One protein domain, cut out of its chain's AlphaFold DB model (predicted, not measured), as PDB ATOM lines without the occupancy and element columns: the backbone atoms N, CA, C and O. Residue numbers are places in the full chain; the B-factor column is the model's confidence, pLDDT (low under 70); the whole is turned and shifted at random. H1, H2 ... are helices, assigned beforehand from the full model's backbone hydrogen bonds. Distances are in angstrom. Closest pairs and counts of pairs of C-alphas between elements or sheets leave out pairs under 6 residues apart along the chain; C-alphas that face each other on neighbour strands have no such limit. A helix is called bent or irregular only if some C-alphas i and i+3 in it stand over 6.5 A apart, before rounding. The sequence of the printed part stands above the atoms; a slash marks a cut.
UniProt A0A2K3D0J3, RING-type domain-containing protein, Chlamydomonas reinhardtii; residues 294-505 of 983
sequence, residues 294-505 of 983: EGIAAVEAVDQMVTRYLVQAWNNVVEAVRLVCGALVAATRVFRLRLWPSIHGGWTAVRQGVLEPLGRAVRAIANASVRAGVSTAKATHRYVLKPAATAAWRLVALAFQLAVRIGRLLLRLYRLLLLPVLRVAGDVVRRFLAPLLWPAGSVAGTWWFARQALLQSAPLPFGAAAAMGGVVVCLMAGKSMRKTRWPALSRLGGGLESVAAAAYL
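This is residues 294 to 505 of the 983 residues of the protein "RING-type domain-containing protein" of Chlamydomonas reinhardtii (UniProt A0A2K3D0J3). A very long, open helical hairpin, made by the bent helices H1 and H2, carries a small head of three helices, H3, H4 and H5, side by side in a row with alternating directions. H1 and H2 meet only near their turn and are splayed apart farther along, while the head follows the far end of H2 and is apart from both long helices. The printed part has 212 residues, with five named helices in the order H1 to H5 and no named strand; the class is all helix. The whole is extended, with a radius of gyration of the C-alphas of 30.4 A and spans of 107 by 45 by 31 A.

H1, residues 294 to 371, begins with C-alpha 294 at (221.055, 241.420, 326.135). By its hydrogen bonds it was assigned as one helix, but it is bent: C-alphas 353 and 356 are 6.8 A apart. Its arms are H1a, residues 294 to 353, 86.6 A long, and H1b, residues 356 to 371, 23.0 A long. H1a is irregular, with C-alphas 337 and 340 6.53 A apart, and has a kink of 29 degrees near residue 336. H2, residues 374 to 432, was likewise assigned as one helix by its hydrogen bonds but is bent, with C-alphas 417 and 420 6.5 A apart. Its arms are H2a, residues 374 to 417, 61.0 A long with a kink of 35 degrees near residue 381, and H2b, residues 420 to 432, 18.6 A long. H3, residues 440 to 455, measures 21.8 A; H4, residues 459 to 482, 32.9 A; H5, residues 487 to 505, 26.7 A, ending with C-alpha 505 at (268.780, 259.229, 293.976).

H1a and H1b stand at a steep tilt of 45 degrees. H1b and H2a form a helical hairpin, opposite ways at a shallow tilt of 23 degrees; H2a touches H1b with residues 376 to 385 alone, and the closest C-alphas, of Ser 369 and Ala 377, are 4.9 A apart. H1a is apart from H2a and from H2b. H2a and H2b stand at a steep tilt of 46 degrees, and H2b is apart from H3. H3 and H4 form a helical hairpin, opposite ways at a shallow tilt of 21 degrees, closest at the C-alphas of Thr 446 and Ala 466, 4.8 A apart. H4 and H5 form another, opposite ways at a shallow tilt of 33 degrees, only just short of steep, closest at the C-alphas of Gly 478 and Gly 493, 3.9 A apart. H3 and H5 are apart. Every O i to N i+4 pair is within hydrogen-bond range in H2b, H3, H4 and H5; the counts are 53 of 56 in H1a, 11 of 12 in H1b and 35 of 40 in H2a.

The two C-alphas farthest apart, of Glu 294 and Ser 375, are 110.2 A apart. The printed part has no cut; the link from H2 to H3 is short and the others are tight. Mean pLDDT of the printed part is 74.1, with 57 residues under 70, among them residues 295 to 304 and 421 to 442.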
ATOM      1  N   GLU A 294     220.097 242.198 325.341       70.44
ATOM      2  CA  GLU A 294     221.055 241.420 326.135       70.44
ATOM      3  C   GLU A 294     222.275 240.992 325.303       70.44
ATOM      4  O   GLU A 294     223.406 241.072 325.780       70.44
ATOM      5  N   GLY A 295     222.078 240.636 324.028       62.41
ATOM      6  CA  GLY A 295     223.175 240.342 323.101       62.41
ATOM      7  C   GLY A 295     224.074 241.550 322.807       62.41
ATOM      8  O   GLY A 295     225.296 241.415 322.788       62.41
ATOM      9  N   ILE A 296     223.494 242.742 322.631       60.84
ATOM     10  CA  ILE A 296     224.257 243.989 322.442       60.84
ATOM     11  C   ILE A 296     225.033 244.347 323.719       60.84
ATOM     12  O   ILE A 296     226.221 244.657 323.635       60.84
ATOM     13  N   ALA A 297     224.417 244.203 324.897       65.19
ATOM     14  CA  ALA A 297     225.094 244.407 326.178       65.19
ATOM     15  C   ALA A 297     226.248 243.405 326.401       65.19
ATOM     16  O   ALA A 297     227.296 243.771 326.935       65.19
ATOM     17  N   ALA A 298     226.105 242.156 325.943       63.78
ATOM     18  CA  ALA A 298     227.175 241.159 325.997       63.78
ATOM     19  C   ALA A 298     228.354 241.511 325.070       63.78
ATOM     20  O   ALA A 298     229.511 241.318 325.447       63.78
ATOM     21  N   VAL A 299     228.087 242.069 323.885       58.19
ATOM     22  CA  VAL A 299     229.135 242.543 322.963       58.19
ATOM     23  C   VAL A 299     229.867 243.762 323.535       58.19
ATOM     24  O   VAL A 299     231.096 243.799 323.489       58.19
ATOM     25  N   GLU A 300     229.153 244.710 324.149       59.50
ATOM     26  CA  GLU A 300     229.771 245.846 324.853       59.50
ATOM     27  C   GLU A 300     230.603 245.397 326.066       59.50
ATOM     28  O   GLU A 300     231.692 245.923 326.303       59.50
ATOM     29  N   ALA A 301     230.158 244.373 326.801       68.56
ATOM     30  CA  ALA A 301     230.929 243.795 327.900       68.56
ATOM     31  C   ALA A 301     232.233 243.132 327.414       68.56
ATOM     32  O   ALA A 301     233.280 243.283 328.054       68.56
ATOM     33  N   VAL A 302     232.202 242.443 326.265       63.53
ATOM     34  CA  VAL A 302     233.398 241.857 325.636       63.53
ATOM     35  C   VAL A 302     234.356 242.948 325.146       63.53
ATOM     36  O   VAL A 302     235.559 242.842 325.386       63.53
ATOM     37  N   ASP A 303     233.850 244.022 324.539       53.16
ATOM     38  CA  ASP A 303     234.671 245.154 324.085       53.16
ATOM     39  C   ASP A 303     235.360 245.879 325.259       53.16
ATOM     40  O   ASP A 303     236.569 246.144 325.236       53.16
ATOM     41  N   GLN A 304     234.637 246.094 326.363       65.88
ATOM     42  CA  GLN A 304     235.203 246.654 327.594       65.88
ATOM     43  C   GLN A 304     236.223 245.720 328.264       65.88
ATOM     44  O   GLN A 304     237.182 246.200 328.877       65.88
ATOM     45  N   MET A 305     236.037 244.400 328.172       73.94
ATOM     46  CA  MET A 305     236.991 243.410 328.683       73.94
ATOM     47  C   MET A 305     238.285 243.415 327.861       73.94
ATOM     48  O   MET A 305     239.377 243.470 328.434       73.94
ATOM     49  N   VAL A 306     238.179 243.419 326.528       56.50
ATOM     50  CA  VAL A 306     239.329 243.482 325.611       56.50
ATOM     51  C   VAL A 306     240.096 244.791 325.799       56.50
ATOM     52  O   VAL A 306     241.322 244.774 325.919       56.50
ATOM     53  N   THR A 307     239.389 245.914 325.923       61.03
ATOM     54  CA  THR A 307     240.004 247.226 326.160       61.03
ATOM     55  C   THR A 307     240.758 247.269 327.491       61.03
ATOM     56  O   THR A 307     241.915 247.693 327.525       61.03
ATOM     57  N   ARG A 308     240.169 246.758 328.584       70.75
ATOM     58  CA  ARG A 308     240.855 246.658 329.888       70.75
ATOM     59  C   ARG A 308     242.101 245.776 329.820       70.75
ATOM     60  O   ARG A 308     243.142 246.154 330.357       70.75
ATOM     61  N   TYR A 309     242.029 244.652 329.109       61.28
ATOM     62  CA  TYR A 309     243.170 243.751 328.937       61.28
ATOM     63  C   TYR A 309     244.311 244.400 328.138       61.28
ATOM     64  O   TYR A 309     245.478 244.278 328.513       61.28
ATOM     65  N   LEU A 310     243.989 245.147 327.076       53.53
ATOM     66  CA  LEU A 310     244.977 245.874 326.271       53.53
ATOM     67  C   LEU A 310     245.650 247.007 327.057       53.53
ATOM     68  O   LEU A 310     246.871 247.157 326.986       53.53
ATOM     69  N   VAL A 311     244.884 247.763 327.849       68.12
ATOM     70  CA  VAL A 311     245.428 248.815 328.725       68.12
ATOM     71  C   VAL A 311     246.340 248.215 329.799       68.12
ATOM     72  O   VAL A 311     247.425 248.740 330.051       68.12
ATOM     73  N   GLN A 312     245.963 247.081 330.391       74.56
ATOM     74  CA  GLN A 312     246.790 246.415 331.396       74.56
ATOM     75  C   GLN A 312     248.071 245.812 330.798       74.56
ATOM     76  O   GLN A 312     249.146 245.949 331.383       74.56
ATOM     77  N   ALA A 313     247.999 245.228 329.598       57.78
ATOM     78  CA  ALA A 313     249.179 244.764 328.871       57.78
ATOM     79  C   ALA A 313     250.138 245.920 328.532       57.78
ATOM     80  O   ALA A 313     251.355 245.772 328.674       57.78
ATOM     81  N   TRP A 314     249.606 247.080 328.142       63.69
ATOM     82  CA  TRP A 314     250.400 248.285 327.899       63.69
ATOM     83  C   TRP A 314     251.098 248.786 329.170       63.69
ATOM     84  O   TRP A 314     252.301 249.049 329.148       63.69
ATOM     85  N   ASN A 315     250.384 248.841 330.296       67.81
ATOM     86  CA  ASN A 315     250.959 249.257 331.577       67.81
ATOM     87  C   ASN A 315     252.094 248.323 332.033       67.81
ATOM     88  O   ASN A 315     253.146 248.809 332.447       67.81
ATOM     89  N   ASN A 316     251.952 247.008 331.837       68.94
ATOM     90  CA  ASN A 316     253.010 246.035 332.136       68.94
ATOM     91  C   ASN A 316     254.273 246.254 331.277       68.94
ATOM     92  O   ASN A 316     255.396 246.095 331.758       68.94
ATOM     93  N   VAL A 317     254.113 246.643 330.005       60.53
ATOM     94  CA  VAL A 317     255.244 246.989 329.123       60.53
ATOM     95  C   VAL A 317     255.939 248.262 329.606       60.53
ATOM     96  O   VAL A 317     257.170 248.301 329.672       60.53
ATOM     97  N   VAL A 318     255.173 249.291 329.974       63.72
ATOM     98  CA  VAL A 318     255.716 250.552 330.503       63.72
ATOM     99  C   VAL A 318     256.494 250.313 331.802       63.72
ATOM    100  O   VAL A 318     257.592 250.849 331.966       63.72
ATOM    101  N   GLU A 319     255.984 249.470 332.696       71.81
ATOM    102  CA  GLU A 319     256.637 249.139 333.966       71.81
ATOM    103  C   GLU A 319     257.930 248.329 333.772       71.81
ATOM    104  O   GLU A 319     258.962 248.651 334.371       71.81
ATOM    105  N   ALA A 320     257.938 247.370 332.838       62.28
ATOM    106  CA  ALA A 320     259.147 246.642 332.452       62.28
ATOM    107  C   ALA A 320     260.229 247.575 331.871       62.28
ATOM    108  O   ALA A 320     261.407 247.468 332.227       62.28
ATOM    109  N   VAL A 321     259.845 248.536 331.022       62.22
ATOM    110  CA  VAL A 321     260.769 249.554 330.488       62.22
ATOM    111  C   VAL A 321     261.322 250.433 331.612       62.22
ATOM    112  O   VAL A 321     262.521 250.730 331.625       62.22
ATOM    113  N   ARG A 322     260.486 250.809 332.586       73.25
ATOM    114  CA  ARG A 322     260.883 251.631 333.738       73.25
ATOM    115  C   ARG A 322     261.919 250.921 334.618       73.25
ATOM    116  O   ARG A 322     262.927 251.535 334.970       73.25
ATOM    117  N   LEU A 323     261.731 249.626 334.890       74.44
ATOM    118  CA  LEU A 323     262.685 248.792 335.639       74.44
ATOM    119  C   LEU A 323     264.037 248.659 334.918       74.44
ATOM    120  O   LEU A 323     265.090 248.828 335.539       74.44
ATOM    121  N   VAL A 324     264.028 248.432 333.600       68.06
ATOM    122  CA  VAL A 324     265.259 248.334 332.791       68.06
ATOM    123  C   VAL A 324     266.010 249.667 332.753       68.06
ATOM    124  O   VAL A 324     267.233 249.696 332.917       68.06
ATOM    125  N   CYS A 325     265.294 250.782 332.589       66.69
ATOM    126  CA  CYS A 325     265.898 252.114 332.632       66.69
ATOM    127  C   CYS A 325     266.499 252.412 334.014       66.69
ATOM    128  O   CYS A 325     267.620 252.915 334.092       66.69
ATOM    129  N   GLY A 326     265.813 252.039 335.101       80.19
ATOM    130  CA  GLY A 326     266.329 252.166 336.467       80.19
ATOM    131  C   GLY A 326     267.630 251.386 336.692       80.19
ATOM    132  O   GLY A 326     268.599 251.938 337.219       80.19
ATOM    133  N   ALA A 327     267.699 250.139 336.217       71.94
ATOM    134  CA  ALA A 327     268.906 249.313 336.306       71.94
ATOM    135  C   ALA A 327     270.084 249.898 335.499       71.94
ATOM    136  O   ALA A 327     271.220 249.918 335.980       71.94
ATOM    137  N   LEU A 328     269.822 250.433 334.301       62.44
ATOM    138  CA  LEU A 328     270.839 251.096 333.474       62.44
ATOM    139  C   LEU A 328     271.357 252.389 334.116       62.44
ATOM    140  O   LEU A 328     272.566 252.641 334.101       62.44
ATOM    141  N   VAL A 329     270.476 253.186 334.726       73.12
ATOM    142  CA  VAL A 329     270.863 254.394 335.472       73.12
ATOM    143  C   VAL A 329     271.730 254.027 336.680       73.12
ATOM    144  O   VAL A 329     272.780 254.642 336.881       73.12
ATOM    145  N   ALA A 330     271.364 252.989 337.436       73.06
ATOM    146  CA  ALA A 330     272.156 252.505 338.567       73.06
ATOM    147  C   ALA A 330     273.551 252.012 338.131       73.06
ATOM    148  O   ALA A 330     274.558 252.417 338.717       73.06
ATOM    149  N   ALA A 331     273.636 251.220 337.058       67.56
ATOM    150  CA  ALA A 331     274.908 250.743 336.509       67.56
ATOM    151  C   ALA A 331     275.801 251.895 336.012       67.56
ATOM    152  O   ALA A 331     277.003 251.931 336.294       67.56
ATOM    153  N   THR A 332     275.210 252.883 335.335       65.81
ATOM    154  CA  THR A 332     275.925 254.079 334.859       65.81
ATOM    155  C   THR A 332     276.429 254.925 336.029       65.81
ATOM    156  O   THR A 332     277.543 255.450 335.983       65.81
ATOM    157  N   ARG A 333     275.655 255.011 337.118       72.56
ATOM    158  CA  ARG A 333     276.046 255.708 338.349       72.56
ATOM    159  C   ARG A 333     277.222 255.018 339.045       72.56
ATOM    160  O   ARG A 333     278.152 255.708 339.451       72.56
ATOM    161  N   VAL A 334     277.242 253.684 339.114       78.19
ATOM    162  CA  VAL A 334     278.392 252.919 339.638       78.19
ATOM    163  C   VAL A 334     279.638 253.135 338.774       78.19
ATOM    164  O   VAL A 334     280.716 253.399 339.311       78.19
ATOM    165  N   PHE A 335     279.500 253.100 337.445       77.06
ATOM    166  CA  PHE A 335     280.617 253.366 336.537       77.06
ATOM    167  C   PHE A 335     281.178 254.783 336.717       77.06
ATOM    168  O   PHE A 335     282.384 254.954 336.892       77.06
ATOM    169  N   ARG A 336     280.304 255.797 336.740       74.06
ATOM    170  CA  ARG A 336     280.698 257.210 336.831       74.06
ATOM    171  C   ARG A 336     281.263 257.588 338.200       74.06
ATOM    172  O   ARG A 336     282.207 258.367 338.246       74.06
ATOM    173  N   LEU A 337     280.694 257.074 339.293       81.75
ATOM    174  CA  LEU A 337     281.089 257.476 340.649       81.75
ATOM    175  C   LEU A 337     282.229 256.639 341.232       81.75
ATOM    176  O   LEU A 337     282.980 257.163 342.045       81.75
ATOM    177  N   ARG A 338     282.368 255.361 340.853       77.25
ATOM    178  CA  ARG A 338     283.387 254.474 341.446       77.25
ATOM    179  C   ARG A 338     284.509 254.110 340.484       77.25
ATOM    180  O   ARG A 338     285.669 254.216 340.849       77.25
ATOM    181  N   LEU A 339     284.189 253.693 339.259       76.00
ATOM    182  CA  LEU A 339     285.201 253.177 338.324       76.00
ATOM    183  C   LEU A 339     285.941 254.284 337.569       76.00
ATOM    184  O   LEU A 339     287.161 254.215 337.421       76.00
ATOM    185  N   TRP A 340     285.224 255.306 337.098       81.31
ATOM    186  CA  TRP A 340     285.817 256.369 336.290       81.31
ATOM    187  C   TRP A 340     286.875 257.194 337.038       81.31
ATOM    188  O   TRP A 340     287.952 257.379 336.470       81.31
ATOM    189  N   PRO A 341     286.668 257.628 338.300       84.06
ATOM    190  CA  PRO A 341     287.700 258.347 339.043       84.06
ATOM    191  C   PRO A 341     288.962 257.505 339.269       84.06
ATOM    192  O   PRO A 341     290.060 258.035 339.155       84.06
ATOM    193  N   SER A 342     288.838 256.192 339.504       79.06
ATOM    194  CA  SER A 342     289.995 255.297 339.667       79.06
ATOM    195  C   SER A 342     290.772 255.094 338.365       79.06
ATOM    196  O   SER A 342     292.001 255.140 338.366       79.06
ATOM    197  N   ILE A 343     290.075 254.916 337.238       74.50
ATOM    198  CA  ILE A 343     290.713 254.779 335.917       74.50
ATOM    199  C   ILE A 343     291.382 256.099 335.520       74.50
ATOM    200  O   ILE A 343     292.531 256.106 335.077       74.50
ATOM    201  N   HIS A 344     290.681 257.219 335.709       79.81
ATOM    202  CA  HIS A 344     291.211 258.538 335.397       79.81
ATOM    203  C   HIS A 344     292.411 258.873 336.290       79.81
ATOM    204  O   HIS A 344     293.428 259.318 335.758       79.81
ATOM    205  N   GLY A 345     292.320 258.595 337.594       87.25
ATOM    206  CA  GLY A 345     293.395 258.773 338.572       87.25
ATOM    207  C   GLY A 345     294.643 257.963 338.223       87.25
ATOM    208  O   GLY A 345     295.751 258.504 338.211       87.25
ATOM    209  N   GLY A 346     294.468 256.693 337.840       85.00
ATOM    210  CA  GLY A 346     295.563 255.844 337.365       85.00
ATOM    211  C   GLY A 346     296.219 256.380 336.089       85.00
ATOM    212  O   GLY A 346     297.444 256.427 335.992       85.00
ATOM    213  N   TRP A 347     295.425 256.860 335.127       78.81
ATOM    214  CA  TRP A 347     295.958 257.463 333.903       78.81
ATOM    215  C   TRP A 347     296.716 258.770 334.167       78.81
ATOM    216  O   TRP A 347     297.793 258.979 333.606       78.81
ATOM    217  N   THR A 348     296.198 259.641 335.038       80.44
ATOM    218  CA  THR A 348     296.889 260.881 335.422       80.44
ATOM    219  C   THR A 348     298.193 260.600 336.155       80.44
ATOM    220  O   THR A 348     299.195 261.234 335.833       80.44
ATOM    221  N   ALA A 349     298.222 259.598 337.039       83.44
ATOM    222  CA  ALA A 349     299.440 259.181 337.728       83.44
ATOM    223  C   ALA A 349     300.501 258.647 336.749       83.44
ATOM    224  O   ALA A 349     301.663 259.037 336.830       83.44
ATOM    225  N   VAL A 350     300.115 257.829 335.761       82.00
ATOM    226  CA  VAL A 350     301.041 257.342 334.717       82.00
ATOM    227  C   VAL A 350     301.534 258.490 333.832       82.00
ATOM    228  O   VAL A 350     302.720 258.567 333.499       82.00
ATOM    229  N   ARG A 351     300.645 259.415 333.459       83.06
ATOM    230  CA  ARG A 351     301.006 260.569 332.634       83.06
ATOM    231  C   ARG A 351     302.009 261.481 333.344       83.06
ATOM    232  O   ARG A 351     303.031 261.813 332.748       83.06
ATOM    233  N   GLN A 352     301.728 261.861 334.587       87.00
ATOM    234  CA  GLN A 352     302.551 262.802 335.350       87.00
ATOM    235  C   GLN A 352     303.823 262.152 335.908       87.00
ATOM    236  O   GLN A 352     304.882 262.773 335.892       87.00
ATOM    237  N   GLY A 353     303.745 260.898 336.361       86.81
ATOM    238  CA  GLY A 353     304.873 260.191 336.969       86.81
ATOM    239  C   GLY A 353     305.851 259.585 335.964       86.81
ATOM    240  O   GLY A 353     307.032 259.462 336.269       86.81
ATOM    241  N   VAL A 354     305.392 259.219 334.759       82.62
ATOM    242  CA  VAL A 354     306.219 258.472 333.793       82.62
ATOM    243  C   VAL A 354     306.353 259.207 332.464       82.62
ATOM    244  O   VAL A 354     307.469 259.461 332.012       82.62
ATOM    245  N   LEU A 355     305.241 259.582 331.825       79.62
ATOM    246  CA  LEU A 355     305.284 260.098 330.450       79.62
ATOM    247  C   LEU A 355     305.840 261.526 330.359       79.62
ATOM    248  O   LEU A 355     306.643 261.815 329.470       79.62
ATOM    249  N   GLU A 356     305.453 262.422 331.267       84.69
ATOM    250  CA  GLU A 356     305.940 263.808 331.272       84.69
ATOM    251  C   GLU A 356     307.430 263.936 331.638       84.69
ATOM    252  O   GLU A 356     308.140 264.670 330.939       84.69
ATOM    253  N   PRO A 357     307.961 263.228 332.656       87.31
ATOM    254  CA  PRO A 357     309.396 263.190 332.935       87.31
ATOM    255  C   PRO A 357     310.198 262.595 331.777       87.31
ATOM    256  O   PRO A 357     311.193 263.192 331.364       87.31
ATOM    257  N   LEU A 358     309.729 261.494 331.176       82.75
ATOM    258  CA  LEU A 358     310.377 260.886 330.011       82.75
ATOM    259  C   LEU A 358     310.397 261.856 328.819       82.75
ATOM    260  O   LEU A 358     311.428 262.037 328.177       82.75
ATOM    261  N   GLY A 359     309.285 262.547 328.556       84.88
ATOM    262  CA  GLY A 359     309.204 263.557 327.500       84.88
ATOM    263  C   GLY A 359     310.099 264.776 327.753       84.88
ATOM    264  O   GLY A 359     310.622 265.368 326.806       84.88
ATOM    265  N   ARG A 360     310.305 265.173 329.015       87.75
ATOM    266  CA  ARG A 360     311.283 266.215 329.384       87.75
ATOM    267  C   ARG A 360     312.720 265.729 329.177       87.75
ATOM    268  O   ARG A 360     313.496 266.444 328.546       87.75
ATOM    269  N   ALA A 361     313.041 264.508 329.603       82.44
ATOM    270  CA  ALA A 361     314.362 263.909 329.423       82.44
ATOM    271  C   ALA A 361     314.728 263.745 327.938       82.44
ATOM    272  O   ALA A 361     315.809 264.152 327.519       82.44
ATOM    273  N   VAL A 362     313.806 263.244 327.108       80.00
ATOM    274  CA  VAL A 362     314.025 263.091 325.658       80.00
ATOM    275  C   VAL A 362     314.262 264.442 324.981       80.00
ATOM    276  O   VAL A 362     315.161 264.554 324.151       80.00
ATOM    277  N   ARG A 363     313.513 265.490 325.359       84.44
ATOM    278  CA  ARG A 363     313.723 266.849 324.827       84.44
ATOM    279  C   ARG A 363     315.060 267.447 325.263       84.44
ATOM    280  O   ARG A 363     315.736 268.056 324.441       84.44
ATOM    281  N   ALA A 364     315.467 267.240 326.514       84.62
ATOM    282  CA  ALA A 364     316.772 267.683 327.001       84.62
ATOM    283  C   ALA A 364     317.922 266.988 326.251       84.62
ATOM    284  O   ALA A 364     318.843 267.656 325.784       84.62
ATOM    285  N   ILE A 365     317.824 265.669 326.047       79.25
ATOM    286  CA  ILE A 365     318.815 264.879 325.300       79.25
ATOM    287  C   ILE A 365     318.861 265.303 323.828       79.25
ATOM    288  O   ILE A 365     319.948 265.456 323.271       79.25
ATOM    289  N   ALA A 366     317.708 265.538 323.194       75.88
ATOM    290  CA  ALA A 366     317.647 266.028 321.818       75.88
ATOM    291  C   ALA A 366     318.321 267.404 321.681       75.88
ATOM    292  O   ALA A 366     319.172 267.586 320.812       75.88
ATOM    293  N   ASN A 367     318.028 268.336 322.592       83.50
ATOM    294  CA  ASN A 367     318.621 269.674 322.586       83.50
ATOM    295  C   ASN A 367     320.132 269.662 322.867       83.50
ATOM    296  O   ASN A 367     320.861 270.473 322.298       83.50
ATOM    297  N   ALA A 368     320.616 268.754 323.720       79.81
ATOM    298  CA  ALA A 368     322.048 268.562 323.956       79.81
ATOM    299  C   ALA A 368     322.749 267.947 322.731       79.81
ATOM    300  O   ALA A 368     323.832 268.382 322.350       79.81
ATOM    301  N   SER A 369     322.093 266.995 322.061       73.38
ATOM    302  CA  SER A 369     322.623 266.328 320.864       73.38
ATOM    303  C   SER A 369     322.754 267.280 319.672       73.38
ATOM    304  O   SER A 369     323.703 267.166 318.904       73.38
ATOM    305  N   VAL A 370     321.841 268.249 319.532       79.69
ATOM    306  CA  VAL A 370     321.931 269.297 318.497       79.69
ATOM    307  C   VAL A 370     323.145 270.207 318.721       79.69
ATOM    308  O   VAL A 370     323.769 270.630 317.753       79.69
ATOM    309  N   ARG A 371     323.530 270.469 319.978       84.94
ATOM    310  CA  ARG A 371     324.702 271.305 320.301       84.94
ATOM    311  C   ARG A 371     326.040 270.574 320.153       84.94
ATOM    312  O   ARG A 371     327.049 271.227 319.927       84.94
ATOM    313  N   ALA A 372     326.058 269.247 320.270       85.81
ATOM    314  CA  ALA A 372     327.287 268.447 320.312       85.81
ATOM    315  C   ALA A 372     327.781 267.932 318.938       85.81
ATOM    316  O   ALA A 372     328.772 267.201 318.878       85.81
ATOM    317  N   GLY A 373     327.115 268.295 317.836       82.50
ATOM    318  CA  GLY A 373     327.504 267.904 316.476       82.50
ATOM    319  C   GLY A 373     326.991 266.526 316.017       82.50
ATOM    320  O   GLY A 373     326.520 265.690 316.784       82.50
ATOM    321  N   VAL A 374     327.055 266.284 314.702       71.88
ATOM    322  CA  VAL A 374     326.349 265.176 314.019       71.88
ATOM    323  C   VAL A 374     326.860 263.777 314.410       71.88
ATOM    324  O   VAL A 374     326.100 262.803 314.364       71.88
ATOM    325  N   SER A 375     328.127 263.647 314.817       74.88
ATOM    326  CA  SER A 375     328.729 262.355 315.184       74.88
ATOM    327  C   SER A 375     328.241 261.842 316.545       74.88
ATOM    328  O   SER A 375     327.898 260.663 316.666       74.88
ATOM    329  N   THR A 376     328.112 262.720 317.541       72.50
ATOM    330  CA  THR A 376     327.608 262.374 318.880       72.50
ATOM    331  C   THR A 376     326.105 262.104 318.851       72.50
ATOM    332  O   THR A 376     325.659 261.110 319.421       72.50
ATOM    333  N   ALA A 377     325.329 262.866 318.074       74.94
ATOM    334  CA  ALA A 377     323.888 262.649 317.908       74.94
ATOM    335  C   ALA A 377     323.535 261.234 317.401       74.94
ATOM    336  O   ALA A 377     322.547 260.635 317.842       74.94
ATOM    337  N   LYS A 378     324.362 260.654 316.517       74.75
ATOM    338  CA  LYS A 378     324.181 259.274 316.034       74.75
ATOM    339  C   LYS A 378     324.395 258.239 317.139       74.75
ATOM    340  O   LYS A 378     323.620 257.284 317.211       74.75
ATOM    341  N   ALA A 379     325.394 258.422 318.002       78.62
ATOM    342  CA  ALA A 379     325.655 257.519 319.124       78.62
ATOM    343  C   ALA A 379     324.542 257.607 320.183       78.62
ATOM    344  O   ALA A 379     323.973 256.580 320.562       78.62
ATOM    345  N   THR A 380     324.131 258.817 320.574       78.88
ATOM    346  CA  THR A 380     323.056 259.032 321.557       78.88
ATOM    347  C   THR A 380     321.719 258.467 321.073       78.88
ATOM    348  O   THR A 380     320.982 257.828 321.831       78.88
ATOM    349  N   HIS A 381     321.421 258.616 319.780       81.44
ATOM    350  CA  HIS A 381     320.226 258.024 319.192       81.44
ATOM    351  C   HIS A 381     320.256 256.487 319.234       81.44
ATOM    352  O   HIS A 381     319.257 255.851 319.583       81.44
ATOM    353  N   ARG A 382     321.397 255.874 318.890       83.25
ATOM    354  CA  ARG A 382     321.510 254.413 318.753       83.25
ATOM    355  C   ARG A 382     321.538 253.689 320.097       83.25
ATOM    356  O   ARG A 382     320.888 252.652 320.210       83.25
ATOM    357  N   TYR A 383     322.249 254.235 321.082       81.62
ATOM    358  CA  TYR A 383     322.501 253.554 322.356       81.62
ATOM    359  C   TYR A 383     321.570 253.987 323.493       81.62
ATOM    360  O   TYR A 383     321.351 253.197 324.404       81.62
ATOM    361  N   VAL A 384     320.970 255.184 323.437       79.12
ATOM    362  CA  VAL A 384     320.145 255.711 324.543       79.12
ATOM    363  C   VAL A 384     318.681 255.875 324.137       79.12
ATOM    364  O   VAL A 384     317.789 255.313 324.774       79.12
ATOM    365  N   LEU A 385     318.404 256.591 323.042       78.88
ATOM    366  CA  LEU A 385     317.018 256.886 322.648       78.88
ATOM    367  C   LEU A 385     316.284 255.657 322.102       78.88
ATOM    368  O   LEU A 385     315.115 255.454 322.428       78.88
ATOM    369  N   LYS A 386     316.951 254.810 321.306       78.94
ATOM    370  CA  LYS A 386     316.310 253.628 320.713       78.94
ATOM    371  C   LYS A 386     315.864 252.599 321.770       78.94
ATOM    372  O   LYS A 386     314.695 252.208 321.721       78.94
ATOM    373  N   PRO A 387     316.682 252.189 322.760       81.75
ATOM    374  CA  PRO A 387     316.226 251.283 323.820       81.75
ATOM    375  C   PRO A 387     315.123 251.894 324.696       81.75
ATOM    376  O   PRO A 387     314.124 251.226 324.963       81.75
ATOM    377  N   ALA A 388     315.246 253.177 325.063       76.00
ATOM    378  CA  ALA A 388     314.252 253.879 325.877       76.00
ATOM    379  C   ALA A 388     312.894 254.007 325.164       76.00
ATOM    380  O   ALA A 388     311.850 253.733 325.758       76.00
ATOM    381  N   ALA A 389     312.898 254.334 323.869       75.38
ATOM    382  CA  ALA A 389     311.686 254.360 323.051       75.38
ATOM    383  C   ALA A 389     311.053 252.967 322.934       75.38
ATOM    384  O   ALA A 389     309.832 252.837 322.989       75.38
ATOM    385  N   THR A 390     311.869 251.914 322.829       78.56
ATOM    386  CA  THR A 390     311.378 250.529 322.748       78.56
ATOM    387  C   THR A 390     310.739 250.080 324.070       78.56
ATOM    388  O   THR A 390     309.689 249.437 324.059       78.56
ATOM    389  N   ALA A 391     311.319 250.456 325.214       77.38
ATOM    390  CA  ALA A 391     310.750 250.187 326.537       77.38
ATOM    391  C   ALA A 391     309.439 250.961 326.773       77.38
ATOM    392  O   ALA A 391     308.448 250.373 327.214       77.38
ATOM    393  N   ALA A 392     309.390 252.242 326.393       75.88
ATOM    394  CA  ALA A 392     308.174 253.054 326.460       75.88
ATOM    395  C   ALA A 392     307.051 252.477 325.577       75.88
ATOM    396  O   ALA A 392     305.907 252.362 326.018       75.88
ATOM    397  N   TRP A 393     307.382 252.021 324.364       76.56
ATOM    398  CA  TRP A 393     306.421 251.367 323.474       76.56
ATOM    399  C   TRP A 393     305.877 250.051 324.032       76.56
ATOM    400  O   TRP A 393     304.689 249.773 323.869       76.56
ATOM    401  N   ARG A 394     306.694 249.254 324.732       80.19
ATOM    402  CA  ARG A 394     306.226 248.026 325.400       80.19
ATOM    403  C   ARG A 394     305.237 248.324 326.530       80.19
ATOM    404  O   ARG A 394     304.239 247.617 326.654       80.19
ATOM    405  N   LEU A 395     305.461 249.390 327.300       77.56
ATOM    406  CA  LEU A 395     304.533 249.834 328.349       77.56
ATOM    407  C   LEU A 395     303.207 250.352 327.773       77.56
ATOM    408  O   LEU A 395     302.140 249.978 328.261       77.56
ATOM    409  N   VAL A 396     303.255 251.136 326.692       75.75
ATOM    410  CA  VAL A 396     302.046 251.588 325.978       75.75
ATOM    411  C   VAL A 396     301.283 250.401 325.383       75.75
ATOM    412  O   VAL A 396     300.060 250.336 325.497       75.75
ATOM    413  N   ALA A 397     301.989 249.422 324.809       73.88
ATOM    414  CA  ALA A 397     301.377 248.209 324.274       73.88
ATOM    415  C   ALA A 397     300.695 247.367 325.368       73.88
ATOM    416  O   ALA A 397     299.581 246.890 325.155       73.88
ATOM    417  N   LEU A 398     301.310 247.225 326.548       81.62
ATOM    418  CA  LEU A 398     300.710 246.536 327.698       81.62
ATOM    419  C   LEU A 398     299.459 247.263 328.222       81.62
ATOM    420  O   LEU A 398     298.429 246.621 328.441       81.62
ATOM    421  N   ALA A 399     299.505 248.592 328.347       73.56
ATOM    422  CA  ALA A 399     298.347 249.398 328.748       73.56
ATOM    423  C   ALA A 399     297.193 249.289 327.733       73.56
ATOM    424  O   ALA A 399     296.031 249.118 328.113       73.56
ATOM    425  N   PHE A 400     297.513 249.302 326.437       70.19
ATOM    426  CA  PHE A 400     296.531 249.114 325.371       70.19
ATOM    427  C   PHE A 400     295.920 247.704 325.393       70.19
ATOM    428  O   PHE A 400     294.702 247.552 325.281       70.19
ATOM    429  N   GLN A 401     296.728 246.660 325.607       76.00
ATOM    430  CA  GLN A 401     296.225 245.290 325.745       76.00
ATOM    431  C   GLN A 401     295.288 245.129 326.951       76.00
ATOM    432  O   GLN A 401     294.271 244.437 326.842       76.00
ATOM    433  N   LEU A 402     295.583 245.788 328.076       81.50
ATOM    434  CA  LEU A 402     294.713 245.791 329.251       81.50
ATOM    435  C   LEU A 402     293.378 246.499 328.962       81.50
ATOM    436  O   LEU A 402     292.318 245.938 329.248       81.50
ATOM    437  N   ALA A 403     293.408 247.663 328.306       69.19
ATOM    438  CA  ALA A 403     292.202 248.391 327.896       69.19
ATOM    439  C   ALA A 403     291.323 247.567 326.936       69.19
ATOM    440  O   ALA A 403     290.103 247.490 327.106       69.19
ATOM    441  N   VAL A 404     291.934 246.866 325.975       69.69
ATOM    442  CA  VAL A 404     291.223 245.965 325.056       69.69
ATOM    443  C   VAL A 404     290.600 244.776 325.801       69.69
ATOM    444  O   VAL A 404     289.477 244.381 325.481       69.69
ATOM    445  N   ARG A 405     291.277 244.202 326.808       78.81
ATOM    446  CA  ARG A 405     290.709 243.121 327.641       78.81
ATOM    447  C   ARG A 405     289.503 243.602 328.451       78.81
ATOM    448  O   ARG A 405     288.482 242.912 328.453       78.81
ATOM    449  N   ILE A 406     289.579 244.792 329.050       78.75
ATOM    450  CA  ILE A 406     288.462 245.414 329.780       78.75
ATOM    451  C   ILE A 406     287.286 245.691 328.828       78.75
ATOM    452  O   ILE A 406     286.151 245.321 329.130       78.75
ATOM    453  N   GLY A 407     287.548 246.234 327.635       75.75
ATOM    454  CA  GLY A 407     286.519 246.478 326.619       75.75
ATOM    455  C   GLY A 407     285.804 245.201 326.155       75.75
ATOM    456  O   GLY A 407     284.579 245.182 326.032       75.75
ATOM    457  N   ARG A 408     286.536 244.093 325.967       71.31
ATOM    458  CA  ARG A 408     285.926 242.786 325.641       71.31
ATOM    459  C   ARG A 408     285.064 242.248 326.781       71.31
ATOM    460  O   ARG A 408     284.041 241.622 326.508       71.31
ATOM    461  N   LEU A 409     285.461 242.472 328.034       81.69
ATOM    462  CA  LEU A 409     284.701 242.039 329.206       81.69
ATOM    463  C   LEU A 409     283.387 242.828 329.331       81.69
ATOM    464  O   LEU A 409     282.329 242.222 329.490       81.69
ATOM    465  N   LEU A 410     283.436 244.148 329.125       74.44
ATOM    466  CA  LEU A 410     282.250 245.014 329.072       74.44
ATOM    467  C   LEU A 410     281.306 244.634 327.925       74.44
ATOM    468  O   LEU A 410     280.096 244.561 328.125       74.44
ATOM    469  N   LEU A 411     281.838 244.309 326.742       65.88
ATOM    470  CA  LEU A 411     281.025 243.864 325.606       65.88
ATOM    471  C   LEU A 411     280.357 242.499 325.861       65.88
ATOM    472  O   LEU A 411     279.230 242.272 325.421       65.88
ATOM    473  N   ARG A 412     281.024 241.585 326.583       72.50
ATOM    474  CA  ARG A 412     280.429 240.305 327.017       72.50
ATOM    475  C   ARG A 412     279.310 240.522 328.036       72.50
ATOM    476  O   ARG A 412     278.253 239.917 327.884       72.50
ATOM    477  N   LEU A 413     279.509 241.416 329.002       74.62
ATOM    478  CA  LEU A 413     278.487 241.820 329.974       74.62
ATOM    479  C   LEU A 413     277.276 242.467 329.285       74.62
ATOM    480  O   LEU A 413     276.140 242.087 329.550       74.62
ATOM    481  N   TYR A 414     277.517 243.357 328.321       70.56
ATOM    482  CA  TYR A 414     276.467 243.973 327.511       70.56
ATOM    483  C   TYR A 414     275.676 242.936 326.699       70.56
ATOM    484  O   TYR A 414     274.451 242.983 326.664       70.56
ATOM    485  N   ARG A 415     276.351 241.945 326.097       70.38
ATOM    486  CA  ARG A 415     275.679 240.834 325.399       70.38
ATOM    487  C   ARG A 415     274.851 239.962 326.347       70.38
ATOM    488  O   ARG A 415     273.749 239.585 325.972       70.38
ATOM    489  N   LEU A 416     275.352 239.654 327.544       79.81
ATOM    490  CA  LEU A 416     274.621 238.851 328.532       79.81
ATOM    491  C   LEU A 416     273.366 239.568 329.047       79.81
ATOM    492  O   LEU A 416     272.347 238.916 329.251       79.81
ATOM    493  N   LEU A 417     273.415 240.895 329.193       75.75
ATOM    494  CA  LEU A 417     272.299 241.690 329.713       75.75
ATOM    495  C   LEU A 417     271.285 242.106 328.633       75.75
ATOM    496  O   LEU A 417     270.084 242.083 328.884       75.75
ATOM    497  N   LEU A 418     271.734 242.466 327.426       68.50
ATOM    498  CA  LEU A 418     270.857 243.026 326.388       68.50
ATOM    499  C   LEU A 418     270.191 241.957 325.507       68.50
ATOM    500  O   LEU A 418     269.072 242.144 325.029       68.50
ATOM    501  N   LEU A 419     270.861 240.826 325.270       65.31
ATOM    502  CA  LEU A 419     270.353 239.783 324.372       65.31
ATOM    503  C   LEU A 419     269.054 239.109 324.872       65.31
ATOM    504  O   LEU A 419     268.189 238.849 324.032       65.31
ATOM    505  N   PRO A 420     268.848 238.857 326.183       72.38
ATOM    506  CA  PRO A 420     267.571 238.361 326.701       72.38
ATOM    507  C   PRO A 420     266.441 239.382 326.527       72.38
ATOM    508  O   PRO A 420     265.354 239.024 326.081       72.38
ATOM    509  N   VAL A 421     266.720 240.665 326.784       66.50
ATOM    510  CA  VAL A 421     265.750 241.764 326.645       66.50
ATOM    511  C   VAL A 421     265.306 241.924 325.189       66.50
ATOM    512  O   VAL A 421     264.112 242.011 324.910       66.50
ATOM    513  N   LEU A 422     266.245 241.872 324.239       59.09
ATOM    514  CA  LEU A 422     265.936 241.934 322.806       59.09
ATOM    515  C   LEU A 422     265.185 240.696 322.297       59.09
ATOM    516  O   LEU A 422     264.395 240.816 321.362       59.09
ATOM    517  N   ARG A 423     265.393 239.516 322.899       64.12
ATOM    518  CA  ARG A 423     264.608 238.309 322.579       64.12
ATOM    519  C   ARG A 423     263.161 238.443 323.046       64.12
ATOM    520  O   ARG A 423     262.261 238.200 322.251       64.12
ATOM    521  N   VAL A 424     262.941 238.892 324.282       69.44
ATOM    522  CA  VAL A 424     261.590 239.093 324.833       69.44
ATOM    523  C   VAL A 424     260.845 240.192 324.067       69.44
ATOM    524  O   VAL A 424     259.715 239.980 323.635       69.44
ATOM    525  N   ALA A 425     261.497 241.329 323.800       57.03
ATOM    526  CA  ALA A 425     260.916 242.400 322.990       57.03
ATOM    527  C   ALA A 425     260.622 241.943 321.547       57.03
ATOM    528  O   ALA A 425     259.574 242.267 320.990       57.03
ATOM    529  N   GLY A 426     261.515 241.144 320.953       56.34
ATOM    530  CA  GLY A 426     261.335 240.575 319.619       56.34
ATOM    531  C   GLY A 426     260.145 239.620 319.524       56.34
ATOM    532  O   GLY A 426     259.405 239.675 318.543       56.34
ATOM    533  N   ASP A 427     259.912 238.791 320.542       54.94
ATOM    534  CA  ASP A 427     258.769 237.873 320.579       54.94
ATOM    535  C   ASP A 427     257.434 238.605 320.778       54.94
ATOM    536  O   ASP A 427     256.435 238.223 320.162       54.94
ATOM    537  N   VAL A 428     257.414 239.696 321.551       53.28
ATOM    538  CA  VAL A 428     256.234 240.566 321.696       53.28
ATOM    539  C   VAL A 428     255.917 241.274 320.373       53.28
ATOM    540  O   VAL A 428     254.790 241.200 319.883       53.28
ATOM    541  N   VAL A 429     256.914 241.876 319.716       49.06
ATOM    542  CA  VAL A 429     256.727 242.531 318.406       49.06
ATOM    543  C   VAL A 429     256.283 241.524 317.338       49.06
ATOM    544  O   VAL A 429     255.365 241.795 316.564       49.06
ATOM    545  N   ARG A 430     256.876 240.326 317.318       46.72
ATOM    546  CA  ARG A 430     256.533 239.267 316.359       46.72
ATOM    547  C   ARG A 430     255.108 238.737 316.539       46.72
ATOM    548  O   ARG A 430     254.471 238.427 315.538       46.72
ATOM    549  N   ARG A 431     254.613 238.600 317.775       47.41
ATOM    550  CA  ARG A 431     253.271 238.043 318.042       47.41
ATOM    551  C   ARG A 431     252.149 239.064 317.864       47.41
ATOM    552  O   ARG A 431     251.066 238.671 317.449       47.41
ATOM    553  N   PHE A 432     252.408 240.346 318.126       47.84
ATOM    554  CA  PHE A 432     251.353 241.366 318.166       47.84
ATOM    555  C   PHE A 432     251.364 242.351 316.986       47.84
ATOM    556  O   PHE A 432     250.299 242.753 316.532       47.84
ATOM    557  N   LEU A 433     252.532 242.718 316.438       43.81
ATOM    558  CA  LEU A 433     252.627 243.712 315.351       43.81
ATOM    559  C   LEU A 433     252.698 243.099 313.944       43.81
ATOM    560  O   LEU A 433     252.340 243.763 312.973       43.81
ATOM    561  N   ALA A 434     253.132 241.842 313.812       40.03
ATOM    562  CA  ALA A 434     253.284 241.187 312.510       40.03
ATOM    563  C   ALA A 434     251.972 241.035 311.699       40.03
ATOM    564  O   ALA A 434     252.038 241.188 310.480       40.03
ATOM    565  N   PRO A 435     250.788 240.803 312.307       40.38
ATOM    566  CA  PRO A 435     249.528 240.732 311.557       40.38
ATOM    567  C   PRO A 435     248.998 242.099 311.083       40.38
ATOM    568  O   PRO A 435     248.210 242.151 310.144       40.38
ATOM    569  N   LEU A 436     249.427 243.205 311.707       40.06
ATOM    570  CA  LEU A 436     248.929 244.566 311.441       40.06
ATOM    571  C   LEU A 436     249.732 245.326 310.364       40.06
ATOM    572  O   LEU A 436     249.296 246.378 309.899       40.06
ATOM    573  N   LEU A 437     250.892 244.813 309.937       46.31
ATOM    574  CA  LEU A 437     251.805 245.501 309.017       46.31
ATOM    575  C   LEU A 437     251.899 244.780 307.660       46.31
ATOM    576  O   LEU A 437     252.689 243.862 307.453       46.31
ATOM    577  N   TRP A 438     251.132 245.285 306.692       40.56
ATOM    578  CA  TRP A 438     251.082 244.832 305.294       40.56
ATOM    579  C   TRP A 438     252.428 244.851 304.506       40.56
ATOM    580  O   TRP A 438     252.485 244.200 303.464       40.56
ATOM    581  N   PRO A 439     253.557 245.469 304.943       56.09
ATOM    582  CA  PRO A 439     254.869 245.242 304.327       56.09
ATOM    583  C   PRO A 439     255.787 244.346 305.185       56.09
ATOM    584  O   PRO A 439     256.960 244.662 305.390       56.09
ATOM    585  N   ALA A 440     255.289 243.212 305.685       56.94
ATOM    586  CA  ALA A 440     256.077 242.284 306.509       56.94
ATOM    587  C   ALA A 440     257.350 241.766 305.802       56.94
ATOM    588  O   ALA A 440     258.388 241.585 306.437       56.94
ATOM    589  N   GLY A 441     257.306 241.592 304.477       63.44
ATOM    590  CA  GLY A 441     258.412 241.036 303.695       63.44
ATOM    591  C   GLY A 441     259.661 241.921 303.627       63.44
ATOM    592  O   GLY A 441     260.771 241.460 303.887       63.44
ATOM    593  N   SER A 442     259.493 243.211 303.323       66.62
ATOM    594  CA  SER A 442     260.614 244.155 303.188       66.62
ATOM    595  C   SER A 442     261.215 244.542 304.541       66.62
ATOM    596  O   SER A 442     262.431 244.718 304.647       66.62
ATOM    597  N   VAL A 443     260.389 244.613 305.593       70.38
ATOM    598  CA  VAL A 443     260.856 244.825 306.971       70.38
ATOM    599  C   VAL A 443     261.634 243.602 307.456       70.38
ATOM    600  O   VAL A 443     262.738 243.757 307.976       70.38
ATOM    601  N   ALA A 444     261.128 242.388 307.207       69.12
ATOM    602  CA  ALA A 444     261.834 241.152 307.537       69.12
ATOM    603  C   ALA A 444     263.166 241.027 306.781       69.12
ATOM    604  O   ALA A 444     264.169 240.672 307.393       69.12
ATOM    605  N   GLY A 445     263.207 241.377 305.489       69.38
ATOM    606  CA  GLY A 445     264.442 241.392 304.698       69.38
ATOM    607  C   GLY A 445     265.469 242.406 305.215       69.38
ATOM    608  O   GLY A 445     266.631 242.062 305.420       69.38
ATOM    609  N   THR A 446     265.032 243.633 305.512       74.56
ATOM    610  CA  THR A 446     265.888 244.691 306.084       74.56
ATOM    611  C   THR A 446     266.454 244.281 307.442       74.56
ATOM    612  O   THR A 446     267.659 244.384 307.682       74.56
ATOM    613  N   TRP A 447     265.596 243.750 308.315       76.44
ATOM    614  CA  TRP A 447     265.985 243.223 309.620       76.44
ATOM    615  C   TRP A 447     266.957 242.048 309.499       76.44
ATOM    616  O   TRP A 447     267.934 241.963 310.243       76.44
ATOM    617  N   TRP A 448     266.726 241.155 308.538       82.06
ATOM    618  CA  TRP A 448     267.592 240.015 308.288       82.06
ATOM    619  C   TRP A 448     268.995 240.457 307.848       82.06
ATOM    620  O   TRP A 448     269.976 239.996 308.434       82.06
ATOM    621  N   PHE A 449     269.113 241.410 306.916       71.31
ATOM    622  CA  PHE A 449     270.411 241.966 306.509       71.31
ATOM    623  C   PHE A 449     271.121 242.692 307.662       71.31
ATOM    624  O   PHE A 449     272.319 242.486 307.866       71.31
ATOM    625  N   ALA A 450     270.391 243.465 308.473       72.44
ATOM    626  CA  ALA A 450     270.949 244.123 309.656       72.44
ATOM    627  C   ALA A 450     271.469 243.102 310.685       72.44
ATOM    628  O   ALA A 450     272.572 243.242 311.222       72.44
ATOM    629  N   ARG A 451     270.716 242.020 310.911       82.06
ATOM    630  CA  ARG A 451     271.134 240.906 311.769       82.06
ATOM    631  C   ARG A 451     272.385 240.215 311.221       82.06
ATOM    632  O   ARG A 451     273.285 239.923 312.003       82.06
ATOM    633  N   GLN A 452     272.477 239.975 309.912       80.81
ATOM    634  CA  GLN A 452     273.670 239.364 309.307       80.81
ATOM    635  C   GLN A 452     274.898 240.278 309.380       80.81
ATOM    636  O   GLN A 452     275.990 239.790 309.668       80.81
ATOM    637  N   ALA A 453     274.733 241.595 309.231       74.12
ATOM    638  CA  ALA A 453     275.821 242.556 309.426       74.12
ATOM    639  C   ALA A 453     276.423 242.455 310.842       74.12
ATOM    640  O   ALA A 453     277.647 242.454 310.995       74.12
ATOM    641  N   LEU A 454     275.562 242.303 311.858       76.06
ATOM    642  CA  LEU A 454     275.961 242.130 313.259       76.06
ATOM    643  C   LEU A 454     276.574 240.751 313.542       76.06
ATOM    644  O   LEU A 454     277.563 240.664 314.270       76.06
ATOM    645  N   LEU A 455     276.007 239.678 312.985       78.00
ATOM    646  CA  LEU A 455     276.487 238.310 313.215       78.00
ATOM    647  C   LEU A 455     277.824 238.036 312.517       78.00
ATOM    648  O   LEU A 455     278.688 237.381 313.095       78.00
ATOM    649  N   GLN A 456     278.016 238.551 311.301       78.69
ATOM    650  CA  GLN A 456     279.201 238.265 310.487       78.69
ATOM    651  C   GLN A 456     280.336 239.286 310.653       78.69
ATOM    652  O   GLN A 456     281.366 239.160 309.989       78.69
ATOM    653  N   SER A 457     280.163 240.311 311.500       79.69
ATOM    654  CA  SER A 457     281.096 241.448 311.624       79.69
ATOM    655  C   SER A 457     281.478 242.061 310.264       79.69
ATOM    656  O   SER A 457     282.603 242.517 310.067       79.69
ATOM    657  N   ALA A 458     280.553 242.038 309.299       72.62
ATOM    658  CA  ALA A 458     280.767 242.465 307.918       72.62
ATOM    659  C   ALA A 458     279.820 243.635 307.594       72.62
ATOM    660  O   ALA A 458     278.826 243.450 306.883       72.62
ATOM    661  N   PRO A 459     280.095 244.841 308.129       70.12
ATOM    662  CA  PRO A 459     279.169 245.968 308.047       70.12
ATOM    663  C   PRO A 459     278.978 246.477 306.617       70.12
ATOM    664  O   PRO A 459     277.931 247.028 306.310       70.12
ATOM    665  N   LEU A 460     279.954 246.279 305.727       72.94
ATOM    666  CA  LEU A 460     279.929 246.875 304.391       72.94
ATOM    667  C   LEU A 460     278.885 246.238 303.453       72.94
ATOM    668  O   LEU A 460     277.976 246.957 303.048       72.94
ATOM    669  N   PRO A 461     278.916 244.929 303.125       70.44
ATOM    670  CA  PRO A 461     277.949 244.378 302.171       70.44
ATOM    671  C   PRO A 461     276.548 244.224 302.781       70.44
ATOM    672  O   PRO A 461     275.552 244.584 302.158       70.44
ATOM    673  N   PHE A 462     276.453 243.747 304.025       77.81
ATOM    674  CA  PHE A 462     275.164 243.512 304.680       77.81
ATOM    675  C   PHE A 462     274.543 244.791 305.246       77.81
ATOM    676  O   PHE A 462     273.325 244.944 305.202       77.81
ATOM    677  N   GLY A 463     275.354 245.736 305.732       82.38
ATOM    678  CA  GLY A 463     274.856 247.036 306.185       82.38
ATOM    679  C   GLY A 463     274.385 247.909 305.024       82.38
ATOM    680  O   GLY A 463     273.331 248.529 305.140       82.38
ATOM    681  N   ALA A 464     275.077 247.891 303.877       78.62
ATOM    682  CA  ALA A 464     274.597 248.563 302.668       78.62
ATOM    683  C   ALA A 464     273.285 247.945 302.154       78.62
ATOM    684  O   ALA A 464     272.350 248.677 301.829       78.62
ATOM    685  N   ALA A 465     273.168 246.611 302.152       77.19
ATOM    686  CA  ALA A 465     271.923 245.929 301.795       77.19
ATOM    687  C   ALA A 465     270.771 246.268 302.763       77.19
ATOM    688  O   ALA A 465     269.651 246.523 302.319       77.19
ATOM    689  N   ALA A 466     271.043 246.342 304.070       80.19
ATOM    690  CA  ALA A 466     270.063 246.760 305.073       80.19
ATOM    691  C   ALA A 466     269.636 248.226 304.889       80.19
ATOM    692  O   ALA A 466     268.445 248.525 304.928       80.19
ATOM    693  N   ALA A 467     270.577 249.136 304.625       81.62
ATOM    694  CA  ALA A 467     270.270 250.539 304.349       81.62
ATOM    695  C   ALA A 467     269.379 250.683 303.103       81.62
ATOM    696  O   ALA A 467     268.371 251.388 303.140       81.62
ATOM    697  N   MET A 468     269.688 249.943 302.032       83.62
ATOM    698  CA  MET A 468     268.860 249.903 300.823       83.62
ATOM    699  C   MET A 468     267.464 249.340 301.078       83.62
ATOM    700  O   MET A 468     266.478 249.915 300.613       83.62
ATOM    701  N   GLY A 469     267.365 248.260 301.856       83.19
ATOM    702  CA  GLY A 469     266.084 247.716 302.307       83.19
ATOM    703  C   GLY A 469     265.262 248.752 303.078       83.19
ATOM    704  O   GLY A 469     264.078 248.931 302.792       83.19
ATOM    705  N   GLY A 470     265.903 249.510 303.972       86.00
ATOM    706  CA  GLY A 470     265.278 250.603 304.719       86.00
ATOM    707  C   GLY A 470     264.719 251.703 303.814       86.00
ATOM    708  O   GLY A 470     263.560 252.085 303.964       86.00
ATOM    709  N   VAL A 471     265.489 252.154 302.818       87.31
ATOM    710  CA  VAL A 471     265.030 253.159 301.837       87.31
ATOM    711  C   VAL A 471     263.806 252.658 301.064       87.31
ATOM    712  O   VAL A 471     262.826 253.388 300.901       87.31
ATOM    713  N   VAL A 472     263.814 251.392 300.641       82.81
ATOM    714  CA  VAL A 472     262.680 250.758 299.954       82.81
ATOM    715  C   VAL A 472     261.444 250.660 300.853       82.81
ATOM    716  O   VAL A 472     260.331 250.948 300.402       82.81
ATOM    717  N   VAL A 473     261.616 250.295 302.127       86.19
ATOM    718  CA  VAL A 473     260.524 250.263 303.114       86.19
ATOM    719  C   VAL A 473     259.923 251.656 303.289       86.19
ATOM    720  O   VAL A 473     258.700 251.788 303.253       86.19
ATOM    721  N   CYS A 474     260.747 252.702 303.398       86.81
ATOM    722  CA  CYS A 474     260.275 254.083 303.501       86.81
ATOM    723  C   CYS A 474     259.500 254.535 302.253       86.81
ATOM    724  O   CYS A 474     258.453 255.165 302.391       86.81
ATOM    725  N   LEU A 475     259.940 254.158 301.045       86.31
ATOM    726  CA  LEU A 475     259.207 254.430 299.797       86.31
ATOM    727  C   LEU A 475     257.828 253.747 299.766       86.31
ATOM    728  O   LEU A 475     256.843 254.336 299.306       86.31
ATOM    729  N   MET A 476     257.736 252.506 300.251       85.19
ATOM    730  CA  MET A 476     256.470 251.766 300.318       85.19
ATOM    731  C   MET A 476     255.537 252.318 301.397       85.19
ATOM    732  O   MET A 476     254.352 252.523 301.133       85.19
ATOM    733  N   ALA A 477     256.072 252.597 302.587       83.00
ATOM    734  CA  ALA A 477     255.325 253.179 303.695       83.00
ATOM    735  C   ALA A 477     254.803 254.578 303.337       83.00
ATOM    736  O   ALA A 477     253.625 254.858 303.553       83.00
ATOM    737  N   GLY A 478     255.639 255.416 302.713       86.62
ATOM    738  CA  GLY A 478     255.258 256.746 302.241       86.62
ATOM    739  C   GLY A 478     254.062 256.705 301.289       86.62
ATOM    740  O   GLY A 478     253.083 257.418 301.505       86.62
ATOM    741  N   LYS A 479     254.065 255.774 300.322       85.94
ATOM    742  CA  LYS A 479     252.935 255.569 299.399       85.94
ATOM    743  C   LYS A 479     251.657 255.149 300.120       85.94
ATOM    744  O   LYS A 479     250.586 255.683 299.838       85.94
ATOM    745  N   SER A 480     251.756 254.156 301.001       81.19
ATOM    746  CA  SER A 480     250.598 253.643 301.737       81.19
ATOM    747  C   SER A 480     249.985 254.730 302.614       81.19
ATOM    748  O   SER A 480     248.769 254.892 302.606       81.19
ATOM    749  N   MET A 481     250.819 255.530 303.286       86.62
ATOM    750  CA  MET A 481     250.379 256.674 304.086       86.62
ATOM    751  C   MET A 481     249.755 257.780 303.229       86.62
ATOM    752  O   MET A 481     248.706 258.309 303.594       86.62
ATOM    753  N   ARG A 482     250.316 258.065 302.046       83.81
ATOM    754  CA  ARG A 482     249.759 259.038 301.089       83.81
ATOM    755  C   ARG A 482     248.330 258.689 300.656       83.81
ATOM    756  O   ARG A 482     247.512 259.586 300.489       83.81
ATOM    757  N   LYS A 483     248.019 257.393 300.532       78.62
ATOM    758  CA  LYS A 483     246.684 256.877 300.171       78.62
ATOM    759  C   LYS A 483     245.667 256.879 301.317       78.62
ATOM    760  O   LYS A 483     244.515 256.508 301.102       78.62
ATOM    761  N   THR A 484     246.070 257.232 302.535       83.12
ATOM    762  CA  THR A 484     245.133 257.276 303.663       83.12
ATOM    763  C   THR A 484     244.191 258.473 303.545       83.12
ATOM    764  O   THR A 484     244.566 259.527 303.038       83.12
ATOM    765  N   ARG A 485     242.971 258.335 304.080       77.69
ATOM    766  CA  ARG A 485     241.984 259.430 304.162       77.69
ATOM    767  C   ARG A 485     242.356 260.520 305.180       77.69
ATOM    768  O   ARG A 485     241.632 261.495 305.316       77.69
ATOM    769  N   TRP A 486     243.456 260.350 305.914       84.19
ATOM    770  CA  TRP A 486     243.868 261.231 307.006       84.19
ATOM    771  C   TRP A 486     244.883 262.260 306.488       84.19
ATOM    772  O   TRP A 486     246.018 261.882 306.187       84.19
ATOM    773  N   PRO A 487     244.551 263.565 306.429       79.06
ATOM    774  CA  PRO A 487     245.423 264.573 305.814       79.06
ATOM    775  C   PRO A 487     246.810 264.690 306.465       79.06
ATOM    776  O   PRO A 487     247.787 265.029 305.801       79.06
ATOM    777  N   ALA A 488     246.923 264.416 307.769       83.12
ATOM    778  CA  ALA A 488     248.203 264.426 308.480       83.12
ATOM    779  C   ALA A 488     249.111 263.256 308.058       83.12
ATOM    780  O   ALA A 488     250.283 263.467 307.747       83.12
ATOM    781  N   LEU A 489     248.557 262.040 307.969       76.50
ATOM    782  CA  LEU A 489     249.288 260.858 307.502       76.50
ATOM    783  C   LEU A 489     249.608 260.948 306.012       76.50
ATOM    784  O   LEU A 489     250.698 260.556 305.610       76.50
ATOM    785  N   SER A 490     248.713 261.515 305.201       86.69
ATOM    786  CA  SER A 490     248.982 261.716 303.778       86.69
ATOM    787  C   SER A 490     250.156 262.677 303.546       86.69
ATOM    788  O   SER A 490     251.081 262.348 302.797       86.69
ATOM    789  N   ARG A 491     250.205 263.803 304.279       87.75
ATOM    790  CA  ARG A 491     251.340 264.748 304.258       87.75
ATOM    791  C   ARG A 491     252.643 264.113 304.742       87.75
ATOM    792  O   ARG A 491     253.670 264.243 304.078       87.75
ATOM    793  N   LEU A 492     252.597 263.378 305.855       85.00
ATOM    794  CA  LEU A 492     253.757 262.652 306.378       85.00
ATOM    795  C   LEU A 492     254.240 261.569 305.397       85.00
ATOM    796  O   LEU A 492     255.442 261.413 305.192       85.00
ATOM    797  N   GLY A 493     253.313 260.882 304.726       88.19
ATOM    798  CA  GLY A 493     253.601 259.929 303.658       88.19
ATOM    799  C   GLY A 493     254.268 260.571 302.446       88.19
ATOM    800  O   GLY A 493     255.242 260.027 301.921       88.19
ATOM    801  N   GLY A 494     253.808 261.761 302.051       85.88
ATOM    802  CA  GLY A 494     254.448 262.590 301.033       85.88
ATOM    803  C   GLY A 494     255.897 262.942 301.378       85.88
ATOM    804  O   GLY A 494     256.793 262.721 300.560       85.88
ATOM    805  N   GLY A 495     256.133 263.410 302.608       87.81
ATOM    806  CA  GLY A 495     257.468 263.732 303.116       87.81
ATOM    807  C   GLY A 495     258.397 262.518 303.168       87.81
ATOM    808  O   GLY A 495     259.508 262.575 302.642       87.81
ATOM    809  N   LEU A 496     257.929 261.394 303.723       86.19
ATOM    810  CA  LEU A 496     258.717 260.163 303.820       86.19
ATOM    811  C   LEU A 496     259.107 259.622 302.438       86.19
ATOM    812  O   LEU A 496     260.252 259.221 302.230       86.19
ATOM    813  N   GLU A 497     258.173 259.632 301.486       87.94
ATOM    814  CA  GLU A 497     258.432 259.197 300.113       87.94
ATOM    815  C   GLU A 497     259.444 260.108 299.408       87.94
ATOM    816  O   GLU A 497     260.357 259.604 298.759       87.94
ATOM    817  N   SER A 498     259.328 261.431 299.567       83.69
ATOM    818  CA  SER A 498     260.262 262.402 298.978       83.69
ATOM    819  C   SER A 498     261.678 262.252 299.540       83.69
ATOM    820  O   SER A 498     262.643 262.183 298.775       83.69
ATOM    821  N   VAL A 499     261.813 262.112 300.864       85.62
ATOM    822  CA  VAL A 499     263.108 261.895 301.529       85.62
ATOM    823  C   VAL A 499     263.728 260.567 301.096       85.62
ATOM    824  O   VAL A 499     264.916 260.521 300.781       85.62
ATOM    825  N   ALA A 500     262.938 259.494 301.019       87.12
ATOM    826  CA  ALA A 500     263.435 258.191 300.590       87.12
ATOM    827  C   ALA A 500     263.806 258.168 299.095       87.12
ATOM    828  O   ALA A 500     264.823 257.581 298.729       87.12
ATOM    829  N   ALA A 501     263.046 258.851 298.233       83.06
ATOM    830  CA  ALA A 501     263.372 259.001 296.813       83.06
ATOM    831  C   ALA A 501     264.643 259.836 296.613       83.06
ATOM    832  O   ALA A 501     265.498 259.469 295.807       83.06
ATOM    833  N   ALA A 502     264.805 260.915 297.385       82.00
ATOM    834  CA  ALA A 502     266.025 261.709 297.400       82.00
ATOM    835  C   ALA A 502     267.221 260.876 297.880       82.00
ATOM    836  O   ALA A 502     268.254 260.881 297.217       82.00
ATOM    837  N   ALA A 503     267.071 260.104 298.961       82.81
ATOM    838  CA  ALA A 503     268.106 259.193 299.447       82.81
ATOM    839  C   ALA A 503     268.494 258.159 298.376       82.81
ATOM    840  O   ALA A 503     269.682 257.985 298.114       82.81
ATOM    841  N   TYR A 504     267.515 257.553 297.694       81.31
ATOM    842  CA  TYR A 504     267.737 256.591 296.607       81.31
ATOM    843  C   TYR A 504     268.466 257.217 295.402       81.31
ATOM    844  O   TYR A 504     269.407 256.642 294.864       81.31
ATOM    845  N   LEU A 505     268.097 258.440 295.014       75.00
ATOM    846  CA  LEU A 505     268.780 259.229 293.976       75.00
ATOM    847  C   LEU A 505     270.196 259.669 294.356       75.00
ATOM    848  O   LEU A 505     270.972 260.119 293.504       75.00
TER     849      LEU A 505